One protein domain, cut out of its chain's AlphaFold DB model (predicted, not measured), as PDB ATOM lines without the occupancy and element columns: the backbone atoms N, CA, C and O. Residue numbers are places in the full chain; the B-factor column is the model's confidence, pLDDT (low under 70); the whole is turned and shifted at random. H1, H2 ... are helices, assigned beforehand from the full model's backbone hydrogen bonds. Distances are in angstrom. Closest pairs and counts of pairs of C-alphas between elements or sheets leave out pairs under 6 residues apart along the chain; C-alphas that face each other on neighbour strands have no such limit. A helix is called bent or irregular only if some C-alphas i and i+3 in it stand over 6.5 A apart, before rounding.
ATOM      1  N   SER A   2     151.848 113.163  85.006       71.69
ATOM      2  CA  SER A   2     152.468 113.303  83.674       71.69
ATOM      3  C   SER A   2     153.989 113.524  83.684       71.69
ATOM      4  O   SER A   2     154.683 112.944  82.853       71.69
ATOM      5  N   TRP A   3     154.516 114.326  84.614       82.25
ATOM      6  CA  TRP A   3     155.953 114.624  84.688       82.25
ATOM      7  C   TRP A   3     156.803 113.410  85.045       82.25
ATOM      8  O   TRP A   3     157.797 113.174  84.375       82.25
ATOM      9  N   ALA A   4     156.387 112.600  86.021       85.00
ATOM     10  CA  ALA A   4     157.137 111.414  86.437       85.00
ATOM     11  C   ALA A   4     157.379 110.437  85.271       85.00
ATOM     12  O   ALA A   4     158.485 109.942  85.092       85.00
ATOM     13  N   CYS A   5     156.369 110.223  84.424       84.62
ATOM     14  CA  CYS A   5     156.488 109.350  83.258       84.62
ATOM     15  C   CYS A   5     157.340 109.979  82.144       84.62
ATOM     16  O   CYS A   5     158.118 109.281  81.507       84.62
ATOM     17  N   ARG A   6     157.240 111.301  81.930       83.56
ATOM     18  CA  ARG A   6     158.109 112.026  80.979       83.56
ATOM     19  C   ARG A   6     159.576 112.028  81.412       83.56
ATOM     20  O   ARG A   6     160.458 111.981  80.568       83.56
ATOM     21  N   LEU A   7     159.810 112.061  82.721       84.06
ATOM     22  CA  LEU A   7     161.118 111.962  83.368       84.06
ATOM     23  C   LEU A   7     161.649 110.520  83.428       84.06
ATOM     24  O   LEU A   7     162.692 110.296  84.029       84.06
ATOM     25  N   MET A   8     160.947 109.545  82.832       85.94
ATOM     26  CA  MET A   8     161.338 108.132  82.820       85.94
ATOM     27  C   MET A   8     161.514 107.520  84.219       85.94
ATOM     28  O   MET A   8     162.301 106.596  84.406       85.94
ATOM     29  N   ILE A   9     160.758 108.003  85.212       89.94
ATOM     30  CA  ILE A   9     160.733 107.386  86.542       89.94
ATOM     31  C   ILE A   9     160.103 105.994  86.413       89.94
ATOM     32  O   ILE A   9     158.939 105.891  86.011       89.94
ATOM     33  N   ALA A  10     160.868 104.953  86.767       91.00
ATOM     34  CA  ALA A  10     160.526 103.541  86.554       91.00
ATOM     35  C   ALA A  10     159.106 103.200  87.023       91.00
ATOM     36  O   ALA A  10     158.282 102.786  86.214       91.00
ATOM     37  N   ASP A  11     158.763 103.536  88.271       90.88
ATOM     38  CA  ASP A  11     157.429 103.288  88.832       90.88
ATOM     39  C   ASP A  11     156.297 103.883  87.985       90.88
ATOM     40  O   ASP A  11     155.230 103.285  87.849       90.88
ATOM     41  N   CYS A  12     156.490 105.070  87.403       92.56
ATOM     42  CA  CYS A  12     155.464 105.679  86.557       92.56
ATOM     43  C   CYS A  12     155.338 104.934  85.228       92.56
ATOM     44  O   CYS A  12     154.220 104.668  84.773       92.56
ATOM     45  N   VAL A  13     156.478 104.610  84.610       93.69
ATOM     46  CA  VAL A  13     156.538 103.937  83.311       93.69
ATOM     47  C   VAL A  13     155.951 102.534  83.416       93.69
ATOM     48  O   VAL A  13     155.045 102.208  82.652       93.69
ATOM     49  N   ASP A  14     156.376 101.748  84.401       95.25
ATOM     50  CA  ASP A  14     155.953 100.359  84.572       95.25
ATOM     51  C   ASP A  14     154.461 100.260  84.899       95.25
ATOM     52  O   ASP A  14     153.730  99.512  84.245       95.25
ATOM     53  N   ASN A  15     153.959 101.098  85.815       94.62
ATOM     54  CA  ASN A  15     152.525 101.145  86.113       94.62
ATOM     55  C   ASN A  15     151.692 101.592  84.904       94.62
ATOM     56  O   ASN A  15     150.596 101.073  84.672       94.62
ATOM     57  N   SER A  16     152.194 102.545  84.115       95.12
ATOM     58  CA  SER A  16     151.510 102.987  82.898       95.12
ATOM     59  C   SER A  16     151.493 101.890  81.836       95.12
ATOM     60  O   SER A  16     150.444 101.651  81.246       95.12
ATOM     61  N   LYS A  17     152.605 101.173  81.633       96.50
ATOM     62  CA  LYS A  17     152.670 100.027  80.715       96.50
ATOM     63  C   LYS A  17     151.723  98.909  81.148       96.50
ATOM     64  O   LYS A  17     150.982  98.398  80.317       96.50
ATOM     65  N   ALA A  18     151.675  98.586  82.441       96.50
ATOM     66  CA  ALA A  18     150.765  97.575  82.974       96.50
ATOM     67  C   ALA A  18     149.290  97.946  82.740       96.50
ATOM     68  O   ALA A  18     148.513  97.130  82.243       96.50
ATOM     69  N   LYS A  19     148.899  99.197  83.024       96.12
ATOM     70  CA  LYS A  19     147.536  99.682  82.741       96.12
ATOM     71  C   LYS A  19     147.221  99.727  81.247       96.12
ATOM     72  O   LYS A  19     146.094  99.441  80.853       96.12
ATOM     73  N   TYR A  20     148.196 100.076  80.414       97.56
ATOM     74  CA  TYR A  20     148.034 100.052  78.966       97.56
ATOM     75  C   TYR A  20     147.790  98.626  78.454       97.56
ATOM     76  O   TYR A  20     146.859  98.406  77.685       97.56
ATOM     77  N   ALA A  21     148.541  97.641  78.954       97.69
ATOM     78  CA  ALA A  21     148.331  96.232  78.632       97.69
ATOM     79  C   ALA A  21     146.942  95.731  79.074       97.69
ATOM     80  O   ALA A  21     146.278  95.017  78.325       97.69
ATOM     81  N   GLN A  22     146.452  96.159  80.245       97.50
ATOM     82  CA  GLN A  22     145.070  95.886  80.667       97.50
ATOM     83  C   GLN A  22     144.052  96.477  79.683       97.50
ATOM     84  O   GLN A  22     143.098  95.798  79.307       97.50
ATOM     85  N   GLN A  23     144.273  97.712  79.218       96.88
ATOM     86  CA  GLN A  23     143.412  98.336  78.212       96.88
ATOM     87  C   GLN A  23     143.436  97.569  76.881       96.88
ATOM     88  O   GLN A  23     142.386  97.403  76.266       96.88
ATOM     89  N   MET A  24     144.598  97.077  76.442       97.62
ATOM     90  CA  MET A  24     144.712  96.246  75.236       97.62
ATOM     91  C   MET A  24     143.928  94.936  75.359       97.62
ATOM     92  O   MET A  24     143.295  94.507  74.398       97.62
ATOM     93  N   ALA A  25     143.932  94.321  76.545       97.50
ATOM     94  CA  ALA A  25     143.193  93.089  76.815       97.50
ATOM     95  C   ALA A  25     141.671  93.300  76.920       97.50
ATOM     96  O   ALA A  25     140.903  92.346  76.804       97.50
ATOM     97  N   SER A  26     141.206  94.524  77.174       96.31
ATOM     98  CA  SER A  26     139.777  94.842  77.313       96.31
ATOM     99  C   SER A  26     139.455  96.239  76.762       96.31
ATOM    100  O   SER A  26     139.158  97.155  77.533       96.31
ATOM    101  N   PRO A  27     139.471  96.424  75.427       93.19
ATOM    102  CA  PRO A  27     139.459  97.753  74.805       93.19
ATOM    103  C   PRO A  27     138.173  98.555  75.031       93.19
ATOM    104  O   PRO A  27     138.183  99.787  74.954       93.19
ATOM    105  N   ASP A  28     137.067  97.870  75.310       91.38
ATOM    106  CA  ASP A  28     135.755  98.480  75.544       91.38
ATOM    107  C   ASP A  28     135.469  98.740  77.024       91.38
ATOM    108  O   ASP A  28     134.472  99.375  77.369       91.38
ATOM    109  N   ASN A  29     136.367  98.315  77.914       90.12
ATOM    110  CA  ASN A  29     136.240  98.597  79.332       90.12
ATOM    111  C   ASN A  29     136.681 100.038  79.633       90.12
ATOM    112  O   ASN A  29     137.867 100.357  79.712       90.12
ATOM    113  N   THR A  30     135.707 100.915  79.860       83.19
ATOM    114  CA  THR A  30     135.927 102.341  80.145       83.19
ATOM    115  C   THR A  30     136.437 102.622  81.562       83.19
ATOM    116  O   THR A  30     136.793 103.761  81.861       83.19
ATOM    117  N   THR A  31     136.505 101.613  82.435       87.81
ATOM    118  CA  THR A  31     136.915 101.776  83.841       87.81
ATOM    119  C   THR A  31     138.422 101.607  84.066       87.81
ATOM    120  O   THR A  31     138.942 102.092  85.070       87.81
ATOM    121  N   ILE A  32     139.143 100.980  83.125       90.31
ATOM    122  CA  ILE A  32     140.594 100.725  83.230       90.31
ATOM    123  C   ILE A  32     141.379 102.042  83.206       90.31
ATOM    124  O   ILE A  32     142.292 102.271  84.009       90.31
ATOM    125  N   LEU A  33     141.003 102.936  82.289       91.44
ATOM    126  CA  LEU A  33     141.635 104.237  82.112       91.44
ATOM    127  C   LEU A  33     140.764 105.340  82.706       91.44
ATOM    128  O   LEU A  33     139.837 105.833  82.066       91.44
ATOM    129  N   SER A  34     141.117 105.791  83.910       89.00
ATOM    130  CA  SER A  34     140.491 106.986  84.480       89.00
ATOM    131  C   SER A  34     140.740 108.209  83.574       89.00
ATOM    132  O   SER A  34     141.850 108.349  83.041       89.00
ATOM    133  N   PRO A  35     139.766 109.130  83.415       87.62
ATOM    134  CA  PRO A  35     139.905 110.289  82.527       87.62
ATOM    135  C   PRO A  35     141.186 111.101  82.768       87.62
ATOM    136  O   PRO A  35     141.877 111.477  81.822       87.62
ATOM    137  N   ASN A  36     141.567 111.277  84.037       87.62
ATOM    138  CA  ASN A  36     142.741 112.055  84.437       87.62
ATOM    139  C   ASN A  36     144.079 111.377  84.093       87.62
ATOM    140  O   ASN A  36     145.097 112.054  83.947       87.62
ATOM    141  N   GLN A  37     144.111 110.045  83.985       89.00
ATOM    142  CA  GLN A  37     145.340 109.287  83.719       89.00
ATOM    143  C   GLN A  37     145.449 108.831  82.263       89.00
ATOM    144  O   GLN A  37     146.562 108.599  81.790       89.00
ATOM    145  N   LYS A  38     144.322 108.750  81.544       93.06
ATOM    146  CA  LYS A  38     144.211 108.216  80.180       93.06
ATOM    147  C   LYS A  38     145.296 108.736  79.241       93.06
ATOM    148  O   LYS A  38     146.045 107.941  78.689       93.06
ATOM    149  N   SER A  39     145.442 110.056  79.109       92.56
ATOM    150  CA  SER A  39     146.443 110.641  78.202       92.56
ATOM    151  C   SER A  39     147.877 110.229  78.559       92.56
ATOM    152  O   SER A  39     148.669 109.935  77.668       92.56
ATOM    153  N   THR A  40     148.212 110.173  79.854       94.06
ATOM    154  CA  THR A  40     149.558 109.771  80.300       94.06
ATOM    155  C   THR A  40     149.787 108.289  80.022       94.06
ATOM    156  O   THR A  40     150.777 107.948  79.391       94.06
ATOM    157  N   ILE A  41     148.840 107.428  80.406       96.25
ATOM    158  CA  ILE A  41     148.948 105.976  80.222       96.25
ATOM    159  C   ILE A  41     149.070 105.614  78.739       96.25
ATOM    160  O   ILE A  41     149.975 104.872  78.374       96.25
ATOM    161  N   LEU A  42     148.206 106.170  77.879       97.25
ATOM    162  CA  LEU A  42     148.236 105.888  76.442       97.25
ATOM    163  C   LEU A  42     149.560 106.328  75.812       97.25
ATOM    164  O   LEU A  42     150.195 105.547  75.107       97.25
ATOM    165  N   ARG A  43     150.006 107.559  76.101       96.06
ATOM    166  CA  ARG A  43     151.274 108.085  75.579       96.06
ATOM    167  C   ARG A  43     152.463 107.255  76.051       96.06
ATOM    168  O   ARG A  43     153.274 106.867  75.224       96.06
ATOM    169  N   THR A  44     152.546 106.953  77.346       96.50
ATOM    170  CA  THR A  44     153.649 106.172  77.919       96.50
ATOM    171  C   THR A  44     153.660 104.732  77.408       96.50
ATOM    172  O   THR A  44     154.745 104.203  77.162       96.50
ATOM    173  N   GLY A  45     152.486 104.124  77.210       97.19
ATOM    174  CA  GLY A  45     152.343 102.787  76.634       97.19
ATOM    175  C   GLY A  45     152.894 102.703  75.211       97.19
ATOM    176  O   GLY A  45     153.725 101.844  74.939       97.19
ATOM    177  N   VAL A  46     152.513 103.638  74.333       98.19
ATOM    178  CA  VAL A  46     153.023 103.669  72.949       98.19
ATOM    179  C   VAL A  46     154.500 104.073  72.890       98.19
ATOM    180  O   VAL A  46     155.274 103.465  72.157       98.19
ATOM    181  N   GLU A  47     154.913 105.078  73.666       96.81
ATOM    182  CA  GLU A  47     156.292 105.589  73.675       96.81
ATOM    183  C   GLU A  47     157.320 104.523  74.091       96.81
ATOM    184  O   GLU A  47     158.434 104.499  73.566       96.81
ATOM    185  N   ASN A  48     156.943 103.636  75.016       95.44
ATOM    186  CA  ASN A  48     157.800 102.571  75.551       95.44
ATOM    187  C   ASN A  48     157.377 101.167  75.075       95.44
ATOM    188  O   ASN A  48     157.754 100.168  75.699       95.44
ATOM    189  N   GLY A  49     156.568 101.112  74.015       95.81
ATOM    190  CA  GLY A  49     156.032  99.901  73.401       95.81
ATOM    191  C   GLY A  49     156.557  99.663  71.982       95.81
ATOM    192  O   GLY A  49     157.261 100.486  71.382       95.81
ATOM    193  N   GLY A  50     156.199  98.509  71.433       97.06
ATOM    194  CA  GLY A  50     156.535  98.083  70.083       97.06
ATOM    195  C   GLY A  50     155.397  98.308  69.088       97.06
ATOM    196  O   GLY A  50     154.536  99.177  69.249       97.06
ATOM    197  N   GLN A  51     155.425  97.514  68.020       97.94
ATOM    198  CA  GLN A  51     154.428  97.566  66.954       97.94
ATOM    199  C   GLN A  51     153.017  97.236  67.471       97.94
ATOM    200  O   GLN A  51     152.067  97.911  67.096       97.94
ATOM    201  N   ALA A  52     152.887  96.273  68.391       98.50
ATOM    202  CA  ALA A  52     151.596  95.845  68.929       98.50
ATOM    203  C   ALA A  52     150.862  96.967  69.687       98.50
ATOM    204  O   ALA A  52     149.673  97.191  69.463       98.50
ATOM    205  N   GLU A  53     151.566  97.702  70.552       98.56
ATOM    206  CA  GLU A  53     151.007  98.854  71.263       98.56
ATOM    207  C   GLU A  53     150.629  99.970  70.281       98.56
ATOM    208  O   GLU A  53     149.563 100.578  70.378       98.56
ATOM    209  N   TRP A  54     151.485 100.223  69.293       98.62
ATOM    210  CA  TRP A  54     151.240 101.263  68.301       98.62
ATOM    211  C   TRP A  54     150.014 100.959  67.424       98.62
ATOM    212  O   TRP A  54     149.136 101.814  67.284       98.62
ATOM    213  N   ASP A  55     149.909  99.733  66.903       98.62
ATOM    214  CA  ASP A  55     148.776  99.284  66.088       98.62
ATOM    215  C   ASP A  55     147.478  99.284  66.887       98.62
ATOM    216  O   ASP A  55     146.445  99.736  66.392       98.62
ATOM    217  N   PHE A  56     147.524  98.841  68.147       98.50
ATOM    218  CA  PHE A  56     146.367  98.913  69.028       98.50
ATOM    219  C   PHE A  56     145.857 100.350  69.165       98.50
ATOM    220  O   PHE A  56     144.667 100.596  68.962       98.50
ATOM    221  N   ALA A  57     146.739 101.308  69.469       98.31
ATOM    222  CA  ALA A  57     146.336 102.703  69.596       98.31
ATOM    223  C   ALA A  57     145.766 103.259  68.283       98.31
ATOM    224  O   ALA A  57     144.723 103.914  68.306       98.31
ATOM    225  N   TYR A  58     146.400 102.970  67.144       98.44
ATOM    226  CA  TYR A  58     145.896 103.421  65.848       98.44
ATOM    227  C   TYR A  58     144.504 102.849  65.553       98.44
ATOM    228  O   TYR A  58     143.600 103.597  65.188       98.44
ATOM    229  N   ASN A  59     144.295 101.555  65.806       98.00
ATOM    230  CA  ASN A  59     143.008 100.891  65.597       98.00
ATOM    231  C   ASN A  59     141.916 101.426  66.534       98.00
ATOM    232  O   ASN A  59     140.770 101.597  66.117       98.00
ATOM    233  N   GLN A  60     142.248 101.729  67.794       97.44
ATOM    234  CA  GLN A  60     141.302 102.376  68.708       97.44
ATOM    235  C   GLN A  60     140.920 103.776  68.218       97.44
ATOM    236  O   GLN A  60     139.742 104.137  68.276       97.44
ATOM    237  N   TYR A  61     141.880 104.548  67.701       97.88
ATOM    238  CA  TYR A  61     141.593 105.844  67.094       97.88
ATOM    239  C   TYR A  61     140.677 105.711  65.875       97.88
ATOM    240  O   TYR A  61     139.639 106.356  65.851       97.88
ATOM    241  N   THR A  62     140.991 104.868  64.894       97.12
ATOM    242  CA  THR A  62     140.171 104.770  63.673       97.12
ATOM    243  C   THR A  62     138.785 104.175  63.927       97.12
ATOM    244  O   THR A  62     137.841 104.498  63.214       97.12
ATOM    245  N   SER A  63     138.630 103.358  64.975       95.75
ATOM    246  CA  SER A  63     137.336 102.767  65.345       95.75
ATOM    247  C   SER A  63     136.450 103.712  66.163       95.75
ATOM    248  O   SER A  63     135.233 103.721  65.995       95.75
ATOM    249  N   LYS A  64     137.037 104.486  67.087       94.31
ATOM    250  CA  LYS A  64     136.292 105.297  68.075       94.31
ATOM    251  C   LYS A  64     136.416 106.801  67.846       94.31
ATOM    252  O   LYS A  64     135.666 107.572  68.439       94.31
ATOM    253  N   PHE A  65     137.367 107.220  67.017       94.31
ATOM    254  CA  PHE A  65     137.767 108.608  66.771       94.31
ATOM    255  C   PHE A  65     138.114 109.385  68.041       94.31
ATOM    256  O   PHE A  65     137.915 110.594  68.148       94.31
ATOM    257  N   ASP A  66     138.662 108.668  69.017       93.88
ATOM    258  CA  ASP A  66     139.180 109.243  70.244       93.88
ATOM    259  C   ASP A  66     140.608 109.738  70.011       93.88
ATOM    260  O   ASP A  66     141.570 108.965  69.944       93.88
ATOM    261  N   THR A  67     140.741 111.058  69.902       95.69
ATOM    262  CA  THR A  67     142.005 111.747  69.618       95.69
ATOM    263  C   THR A  67     143.082 111.491  70.675       95.69
ATOM    264  O   THR A  67     144.267 111.646  70.379       95.69
ATOM    265  N   SER A  68     142.726 111.014  71.877       95.75
ATOM    266  CA  SER A  68     143.699 110.596  72.897       95.75
ATOM    267  C   SER A  68     144.610 109.474  72.396       95.75
ATOM    268  O   SER A  68     145.796 109.450  72.730       95.75
ATOM    269  N   TYR A  69     144.065 108.559  71.588       97.81
ATOM    270  CA  TYR A  69     144.831 107.478  70.979       97.81
ATOM    271  C   TYR A  69     145.698 107.988  69.832       97.81
ATOM    272  O   TYR A  69     146.880 107.667  69.804       97.81
ATOM    273  N   LEU A  70     145.180 108.858  68.961       98.38
ATOM    274  CA  LEU A  70     145.974 109.482  67.892       98.38
ATOM    275  C   LEU A  70     147.200 110.223  68.448       98.38
ATOM    276  O   LEU A  70     148.325 110.060  67.976       98.38
ATOM    277  N   VAL A  71     146.989 110.995  69.514       98.00
ATOM    278  CA  VAL A  71     148.054 111.699  70.234       98.00
ATOM    279  C   VAL A  71     149.071 110.729  70.846       98.00
ATOM    280  O   VAL A  71     150.243 111.083  70.967       98.00
ATOM    281  N   ALA A  72     148.652 109.527  71.249       98.00
ATOM    282  CA  ALA A  72     149.550 108.488  71.743       98.00
ATOM    283  C   ALA A  72     150.348 107.816  70.616       98.00
ATOM    284  O   ALA A  72     151.553 107.650  70.767       98.00
ATOM    285  N   VAL A  73     149.725 107.515  69.472       98.25
ATOM    286  CA  VAL A  73     150.383 106.957  68.270       98.25
ATOM    287  C   VAL A  73     151.575 107.827  67.841       98.25
ATOM    288  O   VAL A  73     152.664 107.315  67.572       98.25
ATOM    289  N   ALA A  74     151.412 109.152  67.871       98.25
ATOM    290  CA  ALA A  74     152.468 110.116  67.550       98.25
ATOM    291  C   ALA A  74     153.612 110.199  68.592       98.25
ATOM    292  O   ALA A  74     154.605 110.892  68.365       98.25
ATOM    293  N   ARG A  75     153.513 109.506  69.741       96.81
ATOM    294  CA  ARG A  75     154.572 109.424  70.769       96.81
ATOM    295  C   ARG A  75     155.551 108.267  70.580       96.81
ATOM    296  O   ARG A  75     156.446 108.118  71.406       96.81
ATOM    297  N   SER A  76     155.411 107.474  69.519       98.00
ATOM    298  CA  SER A  76     156.391 106.437  69.180       98.00
ATOM    299  C   SER A  76     157.822 106.994  69.160       98.00
ATOM    300  O   SER A  76     158.049 108.107  68.685       98.00
ATOM    301  N   ARG A  77     158.791 106.215  69.652       96.56
ATOM    302  CA  ARG A  77     160.232 106.517  69.524       96.56
ATOM    303  C   ARG A  77     160.856 105.962  68.245       96.56
ATOM    304  O   ARG A  77     162.028 106.186  67.972       96.56
TER     305      ARG A  77
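AT A GLANCE: This is residues 2 to 77 of the 244 residues of the protein "Aminopeptidase N" of Daphnia magna (UniProt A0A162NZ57). The longest helix, H2, crosses the middle helix, H3, nearly at a right angle, and on another side of H3 the short helix H5 packs at a shallow tilt, with H4 packed in turn on H5. The small helix H1, before H2, folds back so that it also meets H3, which touches each of the other four helices. The printed part has 76 residues with five named helices in the order H1, H2, H3, H4, H5 and no named strand; its class is all helix. It is compact, with a radius of gyration of the C-alphas of 11.1 A, and the C-alphas span 32 by 26 by 18 A.

HOW THE PARTS SIT: H2, residues 10 to 25, touches H3, residues 35 to 47, which is the hub. H3 touches H2 with residues 40 to 45 alone; the closest C-alphas, those of Ser 16 and Ile 41, are 4.8 A apart, and the lines are about perpendicular at 84 degrees. H5, residues 67 to 73, touches H3 at a shallow tilt of 23 degrees, the same way, with the closest C-alphas, those of Arg 43 and Ala 72, 4.2 A apart. H4, residues 51 to 64, forms a helical hairpin with H5: they run opposite ways at a shallow tilt of 19 degrees, and their closest C-alphas, those of Ala 57 and Tyr 69, are 5.2 A apart. H3 and H4 form another helical hairpin, opposite ways at a steep tilt of 42 degrees; residues 42 to 46 of H3 touch residues 53 to 57 of H4, with the closest C-alphas, those of Val 46 and Glu 53, 5.5 A apart. H2 and H4 are close but not clearly touching; their closest C-alphas, those of Met 24 and Phe 56, are 7.0 A apart. H1, residues 2 to 6, touches H3, with the C-alphas of Ser 2 and Thr 40 closest at 5.7 A. H1 and H2 touch only at the corner, and only just, with 3 pairs of C-alphas within 8 A, the closest being Cys 5 and Cys 12 at 5.0 A. H1 is apart from H4 and H5, and H2 is apart from H5. Every O i to N i+4 pair is within hydrogen-bond range in H1, H2, H4 and H5, and 7 of 9 are in H3.

IN THESE COORDINATES: H2 runs 22.5 A from C-alpha 10 at (160.526, 103.541, 86.554) to C-alpha 25 at (143.193, 93.089, 76.815). H3 is 19.2 A long and irregular, with C-alphas 36 and 39 lying 7.4 A apart. H4 is 19.7 A long, H5 9.7 A and H1 6.4 A. H1 begins at C-alpha 2, (152.468, 113.303, 83.674), and H5 ends at C-alpha 73, (150.383, 106.957, 68.270).

THE WHOLE: The two C-alphas farthest apart are those of Ile 9 and Ser 63, 31.9 A. The printed part has no cut. The links H1 to H2, H3 to H4 and H4 to H5 are tight; the link H2 to H3, with 9 residues, is short. The mean pLDDT of the printed part is 94.0, that of H1 is 81, and no printed residue is under 70.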